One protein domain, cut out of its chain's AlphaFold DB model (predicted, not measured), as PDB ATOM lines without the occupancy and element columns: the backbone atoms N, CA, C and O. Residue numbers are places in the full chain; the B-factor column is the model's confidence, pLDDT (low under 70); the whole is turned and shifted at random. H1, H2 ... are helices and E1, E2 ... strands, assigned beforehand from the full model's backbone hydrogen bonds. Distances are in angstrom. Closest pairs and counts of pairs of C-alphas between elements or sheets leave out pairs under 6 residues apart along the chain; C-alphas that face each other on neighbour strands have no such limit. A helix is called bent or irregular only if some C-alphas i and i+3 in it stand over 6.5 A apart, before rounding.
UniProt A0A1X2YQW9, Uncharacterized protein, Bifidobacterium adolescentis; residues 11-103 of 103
ATOM      1  N   ASP A  11     132.257 112.586 122.494       61.59
ATOM      2  CA  ASP A  11     131.042 112.044 123.112       61.59
ATOM      3  C   ASP A  11     129.783 112.403 122.292       61.59
ATOM      4  O   ASP A  11     128.666 112.081 122.674       61.59
ATOM      5  N   VAL A  12     129.925 113.100 121.162       61.50
ATOM      6  CA  VAL A  12     128.808 113.516 120.309       61.50
ATOM      7  C   VAL A  12     128.824 112.670 119.038       61.50
ATOM      8  O   VAL A  12     129.811 112.684 118.301       61.50
ATOM      9  N   GLU A  13     127.747 111.929 118.773       60.69
ATOM     10  CA  GLU A  13     127.561 111.253 117.486       60.69
ATOM     11  C   GLU A  13     126.708 112.137 116.581       60.69
ATOM     12  O   GLU A  13     125.539 112.402 116.831       60.69
ATOM     13  N   LEU A  14     127.326 112.636 115.516       57.16
ATOM     14  CA  LEU A  14     126.696 113.597 114.624       57.16
ATOM     15  C   LEU A  14     125.817 112.884 113.601       57.16
ATOM     16  O   LEU A  14     126.273 112.556 112.508       57.16
ATOM     17  N   GLU A  15     124.546 112.704 113.935       56.47
ATOM     18  CA  GLU A  15     123.506 112.604 112.916       56.47
ATOM     19  C   GLU A  15     122.918 113.993 112.700       56.47
ATOM     20  O   GLU A  15     122.267 114.563 113.573       56.47
ATOM     21  N   PHE A  16     123.246 114.568 111.546       59.12
ATOM     22  CA  PHE A  16     122.839 115.910 111.172       59.12
ATOM     23  C   PHE A  16     121.615 115.836 110.271       59.12
ATOM     24  O   PHE A  16     121.681 115.351 109.140       59.12
ATOM     25  N   TRP A  17     120.515 116.388 110.765       61.47
ATOM     26  CA  TRP A  17     119.406 116.810 109.932       61.47
ATOM     27  C   TRP A  17     119.184 118.294 110.194       61.47
ATOM     28  O   TRP A  17     118.972 118.704 111.337       61.47
ATOM     29  N   SER A  18     119.309 119.114 109.155       62.03
ATOM     30  CA  SER A  18     118.995 120.535 109.248       62.03
ATOM     31  C   SER A  18     118.024 120.930 108.162       62.03
ATOM     32  O   SER A  18     118.264 120.641 106.987       62.03
ATOM     33  N   ASP A  19     117.004 121.673 108.552       66.38
ATOM     34  CA  ASP A  19     116.289 122.557 107.650       66.38
ATOM     35  C   ASP A  19     116.788 124.004 107.846       66.38
ATOM     36  O   ASP A  19     117.821 124.267 108.490       66.38
ATOM     37  N   ASP A  20     116.097 124.959 107.227       66.12
ATOM     38  CA  ASP A  20     116.492 126.365 107.278       66.12
ATOM     39  C   ASP A  20     116.547 126.893 108.725       66.12
ATOM     40  O   ASP A  20     117.492 127.622 109.067       66.12
ATOM     41  N   ASP A  21     115.680 126.395 109.612       71.31
ATOM     42  CA  ASP A  21     115.404 126.969 110.934       71.31
ATOM     43  C   ASP A  21     115.922 126.117 112.105       71.31
ATOM     44  O   ASP A  21     116.286 126.665 113.149       71.31
ATOM     45  N   THR A  22     116.057 124.805 111.921       70.31
ATOM     46  CA  THR A  22     116.414 123.844 112.972       70.31
ATOM     47  C   THR A  22     117.631 123.017 112.566       70.31
ATOM     48  O   THR A  22     117.861 122.728 111.389       70.31
ATOM     49  N   ALA A  23     118.466 122.664 113.539       74.81
ATOM     50  CA  ALA A  23     119.549 121.701 113.367       74.81
ATOM     51  C   ALA A  23     119.508 120.675 114.498       74.81
ATOM     52  O   ALA A  23     119.528 121.055 115.667       74.81
ATOM     53  N   LEU A  24     119.468 119.396 114.140       75.69
ATOM     54  CA  LEU A  24     119.418 118.278 115.075       75.69
ATOM     55  C   LEU A  24     120.819 117.703 115.302       75.69
ATOM     56  O   LEU A  24     121.609 117.578 114.364       75.69
ATOM     57  N   LEU A  25     121.117 117.369 116.558       77.06
ATOM     58  CA  LEU A  25     122.339 116.699 116.984       77.06
ATOM     59  C   LEU A  25     122.028 115.620 118.018       77.06
ATOM     60  O   LEU A  25     121.288 115.857 118.973       77.06
ATOM     61  N   CYS A  26     122.672 114.467 117.876       77.75
ATOM     62  CA  CYS A  26     122.602 113.377 118.838       77.75
ATOM     63  C   CYS A  26     123.855 113.364 119.731       77.75
ATOM     64  O   CYS A  26     124.991 113.485 119.273       77.75
ATOM     65  N   ILE A  27     123.675 113.253 121.044       77.19
ATOM     66  CA  ILE A  27     124.775 113.226 122.008       77.19
ATOM     67  C   ILE A  27     124.826 111.828 122.601       77.19
ATOM     68  O   ILE A  27     123.951 111.428 123.371       77.19
ATOM     69  N   ARG A  28     125.874 111.084 122.249       78.12
ATOM     70  CA  ARG A  28     126.077 109.730 122.742       78.12
ATOM     71  C   ARG A  28     126.572 109.765 124.174       78.12
ATOM     72  O   ARG A  28     127.573 110.389 124.516       78.12
ATOM     73  N   HIS A  29     125.905 109.027 125.041       72.44
ATOM     74  CA  HIS A  29     126.316 109.000 126.423       72.44
ATOM     75  C   HIS A  29     127.605 108.200 126.626       72.44
ATOM     76  O   HIS A  29     127.673 106.994 126.384       72.44
ATOM     77  N   ASN A  30     128.615 108.863 127.184       72.19
ATOM     78  CA  ASN A  30     129.639 108.201 127.981       72.19
ATOM     79  C   ASN A  30     129.140 107.997 129.427       72.19
ATOM     80  O   ASN A  30     128.099 108.520 129.833       72.19
ATOM     81  N   LYS A  31     129.907 107.271 130.248       72.25
ATOM     82  CA  LYS A  31     129.533 106.995 131.647       72.25
ATOM     83  C   LYS A  31     129.227 108.266 132.463       72.25
ATOM     84  O   LYS A  31     128.329 108.238 133.294       72.25
ATOM     85  N   LEU A  32     129.959 109.360 132.236       70.12
ATOM     86  CA  LEU A  32     129.795 110.615 132.981       70.12
ATOM     87  C   LEU A  32     128.527 111.359 132.573       70.12
ATOM     88  O   LEU A  32     127.774 111.813 133.428       70.12
ATOM     89  N   THR A  33     128.273 111.459 131.272       71.81
ATOM     90  CA  THR A  33     127.032 112.052 130.773       71.81
ATOM     91  C   THR A  33     125.835 111.233 131.228       71.81
ATOM     92  O   THR A  33     124.926 111.812 131.800       71.81
ATOM     93  N   LYS A  34     125.843 109.898 131.119       76.81
ATOM     94  CA  LYS A  34     124.708 109.081 131.579       76.81
ATOM     95  C   LYS A  34     124.319 109.366 133.040       76.81
ATOM     96  O   LYS A  34     123.136 109.464 133.344       76.81
ATOM     97  N   GLU A  35     125.301 109.554 133.924       78.75
ATOM     98  CA  GLU A  35     125.068 109.974 135.315       78.75
ATOM     99  C   GLU A  35     124.452 111.382 135.404       78.75
ATOM    100  O   GLU A  35     123.491 111.579 136.145       78.75
ATOM    101  N   HIS A  36     124.951 112.346 134.619       76.06
ATOM    102  CA  HIS A  36     124.387 113.704 134.529       76.06
ATOM    103  C   HIS A  36     122.901 113.683 134.177       76.06
ATOM    104  O   HIS A  36     122.095 114.341 134.829       76.06
ATOM    105  N   TRP A  37     122.537 112.896 133.166       79.31
ATOM    106  CA  TRP A  37     121.186 112.843 132.608       79.31
ATOM    107  C   TRP A  37     120.276 111.849 133.332       79.31
ATOM    108  O   TRP A  37     119.094 111.776 133.014       79.31
ATOM    109  N   LYS A  38     120.776 111.118 134.341       83.06
ATOM    110  CA  LYS A  38     120.000 110.105 135.074       83.06
ATOM    111  C   LYS A  38     118.669 110.654 135.593       83.06
ATOM    112  O   LYS A  38     117.648 109.992 135.469       83.06
ATOM    113  N   HIS A  39     118.678 111.873 136.125       83.88
ATOM    114  CA  HIS A  39     117.473 112.514 136.646       83.88
ATOM    115  C   HIS A  39     116.388 112.716 135.574       83.88
ATOM    116  O   HIS A  39     115.211 112.620 135.891       83.88
ATOM    117  N   VAL A  40     116.764 112.935 134.310       85.62
ATOM    118  CA  VAL A  40     115.827 113.058 133.181       85.62
ATOM    119  C   VAL A  40     115.161 111.718 132.894       85.62
ATOM    120  O   VAL A  40     113.947 111.647 132.735       85.62
ATOM    121  N   TYR A  41     115.954 110.645 132.868       85.75
ATOM    122  CA  TYR A  41     115.447 109.288 132.673       85.75
ATOM    123  C   TYR A  41     114.537 108.850 133.825       85.75
ATOM    124  O   TYR A  41     113.493 108.247 133.581       85.75
ATOM    125  N   ASP A  42     114.899 109.190 135.065       87.31
ATOM    126  CA  ASP A  42     114.080 108.921 136.248       87.31
ATOM    127  C   ASP A  42     112.745 109.695 136.186       87.31
ATOM    128  O   ASP A  42     111.686 109.081 136.325       87.31
ATOM    129  N   GLU A  43     112.776 111.008 135.900       86.81
ATOM    130  CA  GLU A  43     111.576 111.853 135.733       86.81
ATOM    131  C   GLU A  43     110.657 111.301 134.619       86.81
ATOM    132  O   GLU A  43     109.439 111.174 134.800       86.81
ATOM    133  N   HIS A  44     111.232 110.894 133.480       86.75
ATOM    134  CA  HIS A  44     110.480 110.259 132.394       86.75
ATOM    135  C   HIS A  44     109.849 108.938 132.840       86.75
ATOM    136  O   HIS A  44     108.648 108.738 132.646       86.75
ATOM    137  N   LYS A  45     110.610 108.056 133.500       86.62
ATOM    138  CA  LYS A  45     110.124 106.740 133.942       86.62
ATOM    139  C   LYS A  45     108.997 106.844 134.968       86.62
ATOM    140  O   LYS A  45     108.095 106.009 134.951       86.62
ATOM    141  N   GLU A  46     109.022 107.855 135.832       86.50
ATOM    142  CA  GLU A  46     107.929 108.136 136.768       86.50
ATOM    143  C   GLU A  46     106.659 108.593 136.040       86.50
ATOM    144  O   GLU A  46     105.565 108.113 136.342       86.50
ATOM    145  N   SER A  47     106.799 109.486 135.055       84.06
ATOM    146  CA  SER A  47     105.660 110.024 134.302       84.06
ATOM    147  C   SER A  47     105.067 109.027 133.297       84.06
ATOM    148  O   SER A  47     103.859 109.024 133.061       84.06
ATOM    149  N   SER A  48     105.905 108.162 132.720       83.62
ATOM    150  CA  SER A  48     105.554 107.226 131.649       83.62
ATOM    151  C   SER A  48     106.267 105.874 131.818       83.62
ATOM    152  O   SER A  48     107.133 105.514 131.022       83.62
ATOM    153  N   PRO A  49     105.864 105.037 132.798       80.75
ATOM    154  CA  PRO A  49     106.599 103.818 133.168       80.75
ATOM    155  C   PRO A  49     106.724 102.765 132.063       80.75
ATOM    156  O   PRO A  49     107.611 101.913 132.119       80.75
ATOM    157  N   LYS A  50     105.813 102.789 131.085       82.62
ATOM    158  CA  LYS A  50     105.774 101.851 129.952       82.62
ATOM    159  C   LYS A  50     106.569 102.330 128.736       82.62
ATOM    160  O   LYS A  50     106.701 101.565 127.791       82.62
ATOM    161  N   SER A  51     107.035 103.576 128.746       82.38
ATOM    162  CA  SER A  51     107.897 104.115 127.702       82.38
ATOM    163  C   SER A  51     109.352 103.748 128.007       82.38
ATOM    164  O   SER A  51     109.776 103.778 129.169       82.38
ATOM    165  N   GLU A  52     110.094 103.370 126.971       82.38
ATOM    166  CA  GLU A  52     111.510 103.014 127.050       82.38
ATOM    167  C   GLU A  52     112.288 103.899 126.069       82.38
ATOM    168  O   GLU A  52     112.305 103.606 124.877       82.38
ATOM    169  N   PRO A  53     112.871 105.017 126.536       85.62
ATOM    170  CA  PRO A  53     113.727 105.841 125.695       85.62
ATOM    171  C   PRO A  53     115.042 105.118 125.389       85.62
ATOM    172  O   PRO A  53     115.526 104.324 126.206       85.62
ATOM    173  N   ASP A  54     115.687 105.452 124.271       85.50
ATOM    174  CA  ASP A  54     117.054 104.987 124.016       85.50
ATOM    175  C   ASP A  54     118.063 105.708 124.928       85.50
ATOM    176  O   ASP A  54     118.644 106.731 124.576       85.50
ATOM    177  N   GLU A  55     118.330 105.138 126.107       82.31
ATOM    178  CA  GLU A  55     119.262 105.700 127.101       82.31
ATOM    179  C   GLU A  55     120.738 105.741 126.657       82.31
ATOM    180  O   GLU A  55     121.631 106.040 127.466       82.31
ATOM    181  N   ARG A  56     121.052 105.356 125.418       80.94
ATOM    182  CA  ARG A  56     122.388 105.551 124.845       80.94
ATOM    183  C   ARG A  56     122.591 106.986 124.380       80.94
ATOM    184  O   ARG A  56     123.748 107.395 124.271       80.94
ATOM    185  N   TYR A  57     121.513 107.728 124.145       82.25
ATOM    186  CA  TYR A  57     121.559 109.035 123.516       82.25
ATOM    187  C   TYR A  57     120.659 110.040 124.221       82.25
ATOM    188  O   TYR A  57     119.591 109.706 124.722       82.25
ATOM    189  N   ILE A  58     121.074 111.302 124.179       84.81
ATOM    190  CA  ILE A  58     120.155 112.425 124.308       84.81
ATOM    191  C   ILE A  58     120.208 113.232 123.025       84.81
ATOM    192  O   ILE A  58     121.287 113.533 122.508       84.81
ATOM    193  N   PHE A  59     119.040 113.569 122.505       85.81
ATOM    194  CA  PHE A  59     118.927 114.353 121.292       85.81
ATOM    195  C   PHE A  59     118.850 115.827 121.657       85.81
ATOM    196  O   PHE A  59     118.424 116.204 122.753       85.81
ATOM    197  N   SER A  60     119.320 116.663 120.744       85.44
ATOM    198  CA  SER A  60     119.304 118.107 120.883       85.44
ATOM    199  C   SER A  60     118.939 118.770 119.567       85.44
ATOM    200  O   SER A  60     119.340 118.318 118.497       85.44
ATOM    201  N   GLU A  61     118.198 119.862 119.660       86.06
ATOM    202  CA  GLU A  61     117.809 120.700 118.537       86.06
ATOM    203  C   GLU A  61     118.242 122.133 118.807       86.06
ATOM    204  O   GLU A  61     117.979 122.683 119.877       86.06
ATOM    205  N   TYR A  62     118.900 122.749 117.831       86.00
ATOM    206  CA  TYR A  62     119.156 124.179 117.830       86.00
ATOM    207  C   TYR A  62     118.144 124.893 116.934       86.00
ATOM    208  O   TYR A  62     118.208 124.777 115.707       86.00
ATOM    209  N   HIS A  63     117.252 125.665 117.553       87.00
ATOM    210  CA  HIS A  63     116.300 126.541 116.875       87.00
ATOM    211  C   HIS A  63     116.956 127.901 116.624       87.00
ATOM    212  O   HIS A  63     117.161 128.699 117.548       87.00
ATOM    213  N   LYS A  64     117.333 128.161 115.367       83.81
ATOM    214  CA  LYS A  64     118.102 129.351 114.963       83.81
ATOM    215  C   LYS A  64     117.292 130.637 115.115       83.81
ATOM    216  O   LYS A  64     117.860 131.670 115.462       83.81
ATOM    217  N   ASP A  65     115.985 130.566 114.877       86.06
ATOM    218  CA  ASP A  65     115.034 131.678 114.980       86.06
ATOM    219  C   ASP A  65     114.917 132.212 116.418       86.06
ATOM    220  O   ASP A  65     114.919 133.424 116.643       86.06
ATOM    221  N   LYS A  66     114.871 131.304 117.398       86.88
ATOM    222  CA  LYS A  66     114.769 131.606 118.836       86.88
ATOM    223  C   LYS A  66     116.121 131.688 119.526       86.88
ATOM    224  O   LYS A  66     116.198 132.127 120.673       86.88
ATOM    225  N   ASN A  67     117.185 131.279 118.836       85.56
ATOM    226  CA  ASN A  67     118.517 131.128 119.400       85.56
ATOM    227  C   ASN A  67     118.481 130.241 120.667       85.56
ATOM    228  O   ASN A  67     119.093 130.568 121.688       85.56
ATOM    229  N   GLU A  68     117.772 129.113 120.598       86.75
ATOM    230  CA  GLU A  68     117.486 128.214 121.724       86.75
ATOM    231  C   GLU A  68     117.961 126.791 121.422       86.75
ATOM    232  O   GLU A  68     117.843 126.327 120.290       86.75
ATOM    233  N   VAL A  69     118.511 126.113 122.435       86.06
ATOM    234  CA  VAL A  69     118.839 124.685 122.364       86.06
ATOM    235  C   VAL A  69     117.849 123.925 123.231       86.06
ATOM    236  O   VAL A  69     117.702 124.230 124.414       86.06
ATOM    237  N   VAL A  70     117.195 122.936 122.641       87.69
ATOM    238  CA  VAL A  70     116.243 122.053 123.315       87.69
ATOM    239  C   VAL A  70     116.817 120.642 123.326       87.69
ATOM    240  O   VAL A  70     117.497 120.249 122.384       87.69
ATOM    241  N   TYR A  71     116.553 119.887 124.391       87.06
ATOM    242  CA  TYR A  71     116.973 118.493 124.529       87.06
ATOM    243  C   TYR A  71     115.752 117.582 124.619       87.06
ATOM    244  O   TYR A  71     114.733 117.983 125.184       87.06
ATOM    245  N   TRP A  72     115.847 116.361 124.104       88.62
ATOM    246  CA  TRP A  72     114.753 115.394 124.163       88.62
ATOM    247  C   TRP A  72     115.235 113.942 124.150       88.62
ATOM    248  O   TRP A  72     116.358 113.637 123.743       88.62
ATOM    249  N   LEU A  73     114.376 113.049 124.646       88.00
ATOM    250  CA  LEU A  73     114.566 111.602 124.571       88.00
ATOM    251  C   LEU A  73     113.757 111.040 123.406       88.00
ATOM    252  O   LEU A  73     112.561 111.329 123.303       88.00
ATOM    253  N   ASP A  74     114.402 110.228 122.574       86.88
ATOM    254  CA  ASP A  74     113.730 109.483 121.513       86.88
ATOM    255  C   ASP A  74     112.951 108.315 122.107       86.88
ATOM    256  O   ASP A  74     113.502 107.506 122.863       86.88
ATOM    257  N   LEU A  75     111.658 108.269 121.800       85.56
ATOM    258  CA  LEU A  75     110.747 107.197 122.172       85.56
ATOM    259  C   LEU A  75     110.266 106.534 120.879       85.56
ATOM    260  O   LEU A  75     110.074 107.210 119.876       85.56
ATOM    261  N   ASP A  76     109.949 105.237 120.924       79.81
ATOM    262  CA  ASP A  76     109.580 104.441 119.736       79.81
ATOM    263  C   ASP A  76     108.593 105.098 118.745       79.81
ATOM    264  O   ASP A  76     108.617 104.779 117.559       79.81
ATOM    265  N   ASN A  77     107.676 105.955 119.213       80.50
ATOM    266  CA  ASN A  77     106.724 106.679 118.358       80.50
ATOM    267  C   ASN A  77     106.498 108.142 118.792       80.50
ATOM    268  O   ASN A  77     105.481 108.727 118.415       80.50
ATOM    269  N   ASP A  78     107.358 108.705 119.644       84.69
ATOM    270  CA  ASP A  78     107.152 110.043 120.219       84.69
ATOM    271  C   ASP A  78     108.475 110.636 120.735       84.69
ATOM    272  O   ASP A  78     109.504 109.967 120.759       84.69
ATOM    273  N   SER A  79     108.456 111.883 121.192       87.25
ATOM    274  CA  SER A  79     109.627 112.545 121.768       87.25
ATOM    275  C   SER A  79     109.288 113.153 123.121       87.25
ATOM    276  O   SER A  79     108.321 113.902 123.273       87.25
ATOM    277  N   TYR A  80     110.117 112.872 124.126       86.88
ATOM    278  CA  TYR A  80     110.000 113.522 125.430       86.88
ATOM    279  C   TYR A  80     110.914 114.744 125.488       86.88
ATOM    280  O   TYR A  80     112.120 114.617 125.707       86.88
ATOM    281  N   TYR A  81     110.340 115.932 125.291       85.62
ATOM    282  CA  TYR A  81     111.069 117.194 125.394       85.62
ATOM    283  C   TYR A  81     111.406 117.531 126.839       85.62
ATOM    284  O   TYR A  81     110.529 117.617 127.703       85.62
ATOM    285  N   VAL A  82     112.682 117.806 127.086       81.56
ATOM    286  CA  VAL A  82     113.137 118.228 128.399       81.56
ATOM    287  C   VAL A  82     113.122 119.744 128.497       81.56
ATOM    288  O   VAL A  82     113.849 120.452 127.808       81.56
ATOM    289  N   THR A  83     112.296 120.257 129.406       65.94
ATOM    290  CA  THR A  83     112.003 121.692 129.523       65.94
ATOM    291  C   THR A  83     113.026 122.478 130.349       65.94
ATOM    292  O   THR A  83     112.852 123.677 130.566       65.94
ATOM    293  N   LYS A  84     114.060 121.826 130.887       65.62
ATOM    294  CA  LYS A  84     115.120 122.471 131.676       65.62
ATOM    295  C   LYS A  84     116.387 122.545 130.822       65.62
ATOM    296  O   LYS A  84     116.690 121.609 130.094       65.62
ATOM    297  N   SER A  85     117.153 123.630 130.939       61.38
ATOM    298  CA  SER A  85     118.496 123.708 130.346       61.38
ATOM    299  C   SER A  85     119.394 122.658 131.004       61.38
ATOM    300  O   SER A  85     119.869 122.858 132.123       61.38
ATOM    301  N   LEU A  86     119.618 121.542 130.318       67.19
ATOM    302  CA  LEU A  86     120.370 120.405 130.848       67.19
ATOM    303  C   LEU A  86     121.845 120.414 130.455       67.19
ATOM    304  O   LEU A  86     122.699 119.979 131.232       67.19
ATOM    305  N   GLY A  87     122.145 120.914 129.259       62.09
ATOM    306  CA  GLY A  87     123.502 120.953 128.735       62.09
ATOM    307  C   GLY A  87     124.399 122.003 129.386       62.09
ATOM    308  O   GLY A  87     125.627 121.869 129.396       62.09
ATOM    309  N   GLY A  88     123.786 123.042 129.959       70.69
ATOM    310  CA  GLY A  88     124.497 124.234 130.403       70.69
ATOM    311  C   GLY A  88     125.170 124.967 129.237       70.69
ATOM    312  O   GLY A  88     125.145 124.533 128.088       70.69
ATOM    313  N   GLU A  89     125.827 126.085 129.545       75.88
ATOM    314  CA  GLU A  89     126.385 126.990 128.528       75.88
ATOM    315  C   GLU A  89     127.361 126.296 127.565       75.88
ATOM    316  O   GLU A  89     127.374 126.573 126.367       75.88
ATOM    317  N   ARG A  90     128.167 125.355 128.073       74.06
ATOM    318  CA  ARG A  90     129.168 124.659 127.264       74.06
ATOM    319  C   ARG A  90     128.543 123.739 126.220       74.06
ATOM    320  O   ARG A  90     128.959 123.793 125.064       74.06
ATOM    321  N   LEU A  91     127.581 122.900 126.605       75.75
ATOM    322  CA  LEU A  91     126.963 121.974 125.659       75.75
ATOM    323  C   LEU A  91     126.080 122.726 124.668       75.75
ATOM    324  O   LEU A  91     126.181 122.471 123.475       75.75
ATOM    325  N   ASP A  92     125.326 123.725 125.130       81.75
ATOM    326  CA  ASP A  92     124.525 124.575 124.249       81.75
ATOM    327  C   ASP A  92     125.410 125.283 123.216       81.75
ATOM    328  O   ASP A  92     125.077 125.334 122.033       81.75
ATOM    329  N   SER A  93     126.571 125.798 123.638       81.44
ATOM    330  CA  SER A  93     127.556 126.410 122.741       81.44
ATOM    331  C   SER A  93     128.129 125.406 121.737       81.44
ATOM    332  O   SER A  93     128.266 125.732 120.554       81.44
ATOM    333  N   MET A  94     128.414 124.170 122.164       78.62
ATOM    334  CA  MET A  94     128.852 123.098 121.266       78.62
ATOM    335  C   MET A  94     127.774 122.750 120.234       78.62
ATOM    336  O   MET A  94     128.077 122.739 119.042       78.62
ATOM    337  N   VAL A  95     126.527 122.535 120.667       79.75
ATOM    338  CA  VAL A  95     125.380 122.227 119.794       79.75
ATOM    339  C   VAL A  95     125.198 123.335 118.754       79.75
ATOM    340  O   VAL A  95     125.172 123.054 117.558       79.75
ATOM    341  N   ARG A  96     125.192 124.606 119.182       83.25
ATOM    342  CA  ARG A  96     125.130 125.775 118.282       83.25
ATOM    343  C   ARG A  96     126.286 125.803 117.288       83.25
ATOM    344  O   ARG A  96     126.069 126.003 116.097       83.25
ATOM    345  N   SER A  97     127.514 125.620 117.772       81.19
ATOM    346  CA  SER A  97     128.721 125.699 116.940       81.19
ATOM    347  C   SER A  97     128.713 124.633 115.850       81.19
ATOM    348  O   SER A  97     128.999 124.933 114.694       81.19
ATOM    349  N   ILE A  98     128.350 123.402 116.206       75.88
ATOM    350  CA  ILE A  98     128.296 122.285 115.266       75.88
ATOM    351  C   ILE A  98     127.140 122.472 114.274       75.88
ATOM    352  O   ILE A  98     127.350 122.341 113.070       75.88
ATOM    353  N   ALA A  99     125.954 122.859 114.752       75.25
ATOM    354  CA  ALA A  99     124.798 123.162 113.908       75.25
ATOM    355  C   ALA A  99     125.086 124.242 112.851       75.25
ATOM    356  O   ALA A  99     124.589 124.167 111.728       75.25
ATOM    357  N   LEU A 100     125.879 125.256 113.205       75.12
ATOM    358  CA  LEU A 100     126.271 126.336 112.297       75.12
ATOM    359  C   LEU A 100     127.434 125.951 111.369       75.12
ATOM    360  O   LEU A 100     127.540 126.524 110.287       75.12
ATOM    361  N   ALA A 101     128.287 125.006 111.772       71.44
ATOM    362  CA  ALA A 101     129.416 124.519 110.976       71.44
ATOM    363  C   ALA A 101     129.019 123.478 109.915       71.44
ATOM    364  O   ALA A 101     129.760 123.291 108.957       71.44
ATOM    365  N   GLY A 102     127.870 122.810 110.069       59.47
ATOM    366  CA  GLY A 102     127.317 121.857 109.095       59.47
ATOM    367  C   GLY A 102     126.706 122.484 107.828       59.47
ATOM    368  O   GLY A 102     125.987 121.789 107.114       59.47
ATOM    369  N   ARG A 103     126.954 123.776 107.567       52.88
ATOM    370  CA  ARG A 103     126.566 124.492 106.339       52.88
ATOM    371  C   ARG A 103     127.713 124.573 105.339       52.88
ATOM    372  O   ARG A 103     128.858 124.814 105.778       52.88
TER     373      ARG A 103
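This is residues 11 to 103 of the 103 residues of an uncharacterized protein of Bifidobacterium adolescentis (UniProt A0A1X2YQW9). One strongly twisted sheet of five strands has two helices over one face, while its other face is bare. H2 packs on the E1 to E4 part of the sheet, while H1 covers it more loosely, is kinked, and stays apart from H2. The printed part has 93 residues, with elements in the order E1, E2, H1, E3, E4, E5, H2, and its class is mixed, helices and strands. The sheet runs E1, E2, E3, E4, E5, all antiparallel. The whole is compact, with a radius of gyration of the C-alphas of 13.0 A and spans of 39 by 27 by 21 A.

E1, residues 12 to 18, is an edge strand and forms a hairpin with E2, residues 22 to 28; N 24 and O 17 are 2.9 A apart, within hydrogen-bond range. E3, residues 57 to 63, is antiparallel to E2 at 159 degrees, with N 25 and O 60 at 2.8 A. E3, E4, residues 68 to 75, and E5, residues 78 to 82, form a meander, each strand the antiparallel neighbour of the one before; N 61 and O 70 are 2.8 A apart, and N 82 and O 71 are 2.8 A apart. H1, residues 31 to 47, and H2, residues 88 to 101, are on the same face, making two layers, helices on one face of a sheet. H2 has a height over the sheet of 8.2 A and runs only just across the strands, at 60.1 degrees to E2 on the local plane; its closest C-alpha pair with E2 is Ala 23 and Ala 99, 5.5 A. H1 has a height of 9.9 A and runs only just slantwise to the strands, at 58 degrees to E2 on the local plane. The closest C-alphas of H1 and E5 are those of Val 40 and Val 82, 7.5 A. H1 is irregular, with C-alphas 36 and 39 7.3 A apart, and has a kink of 46 degrees near residue 38. Every O i to N i+4 pair is within hydrogen-bond range in H2, and 11 of 13 are in H1.

E1 begins at C-alpha 12, (128.808, 113.516, 120.309), and measures 16.4 A; E2 measures 19.7 A. H1 measures 24.2 A, from C-alpha 31 at (129.533, 106.995, 131.647). E3 measures 19.4 A, E4 22.1 A and E5 13.0 A. H2 measures 20.0 A and ends at C-alpha 101, (129.416, 124.519, 110.976).

The two farthest C-alphas, of Pro 49 and Arg 103, are 39.3 A apart. The printed part has no cut and no long link; H1 to E3 is short, and the others are tight. The mean pLDDT of the printed part is 77.7, with residues 11 to 20, 83 to 87 and 102 to 103 under 70.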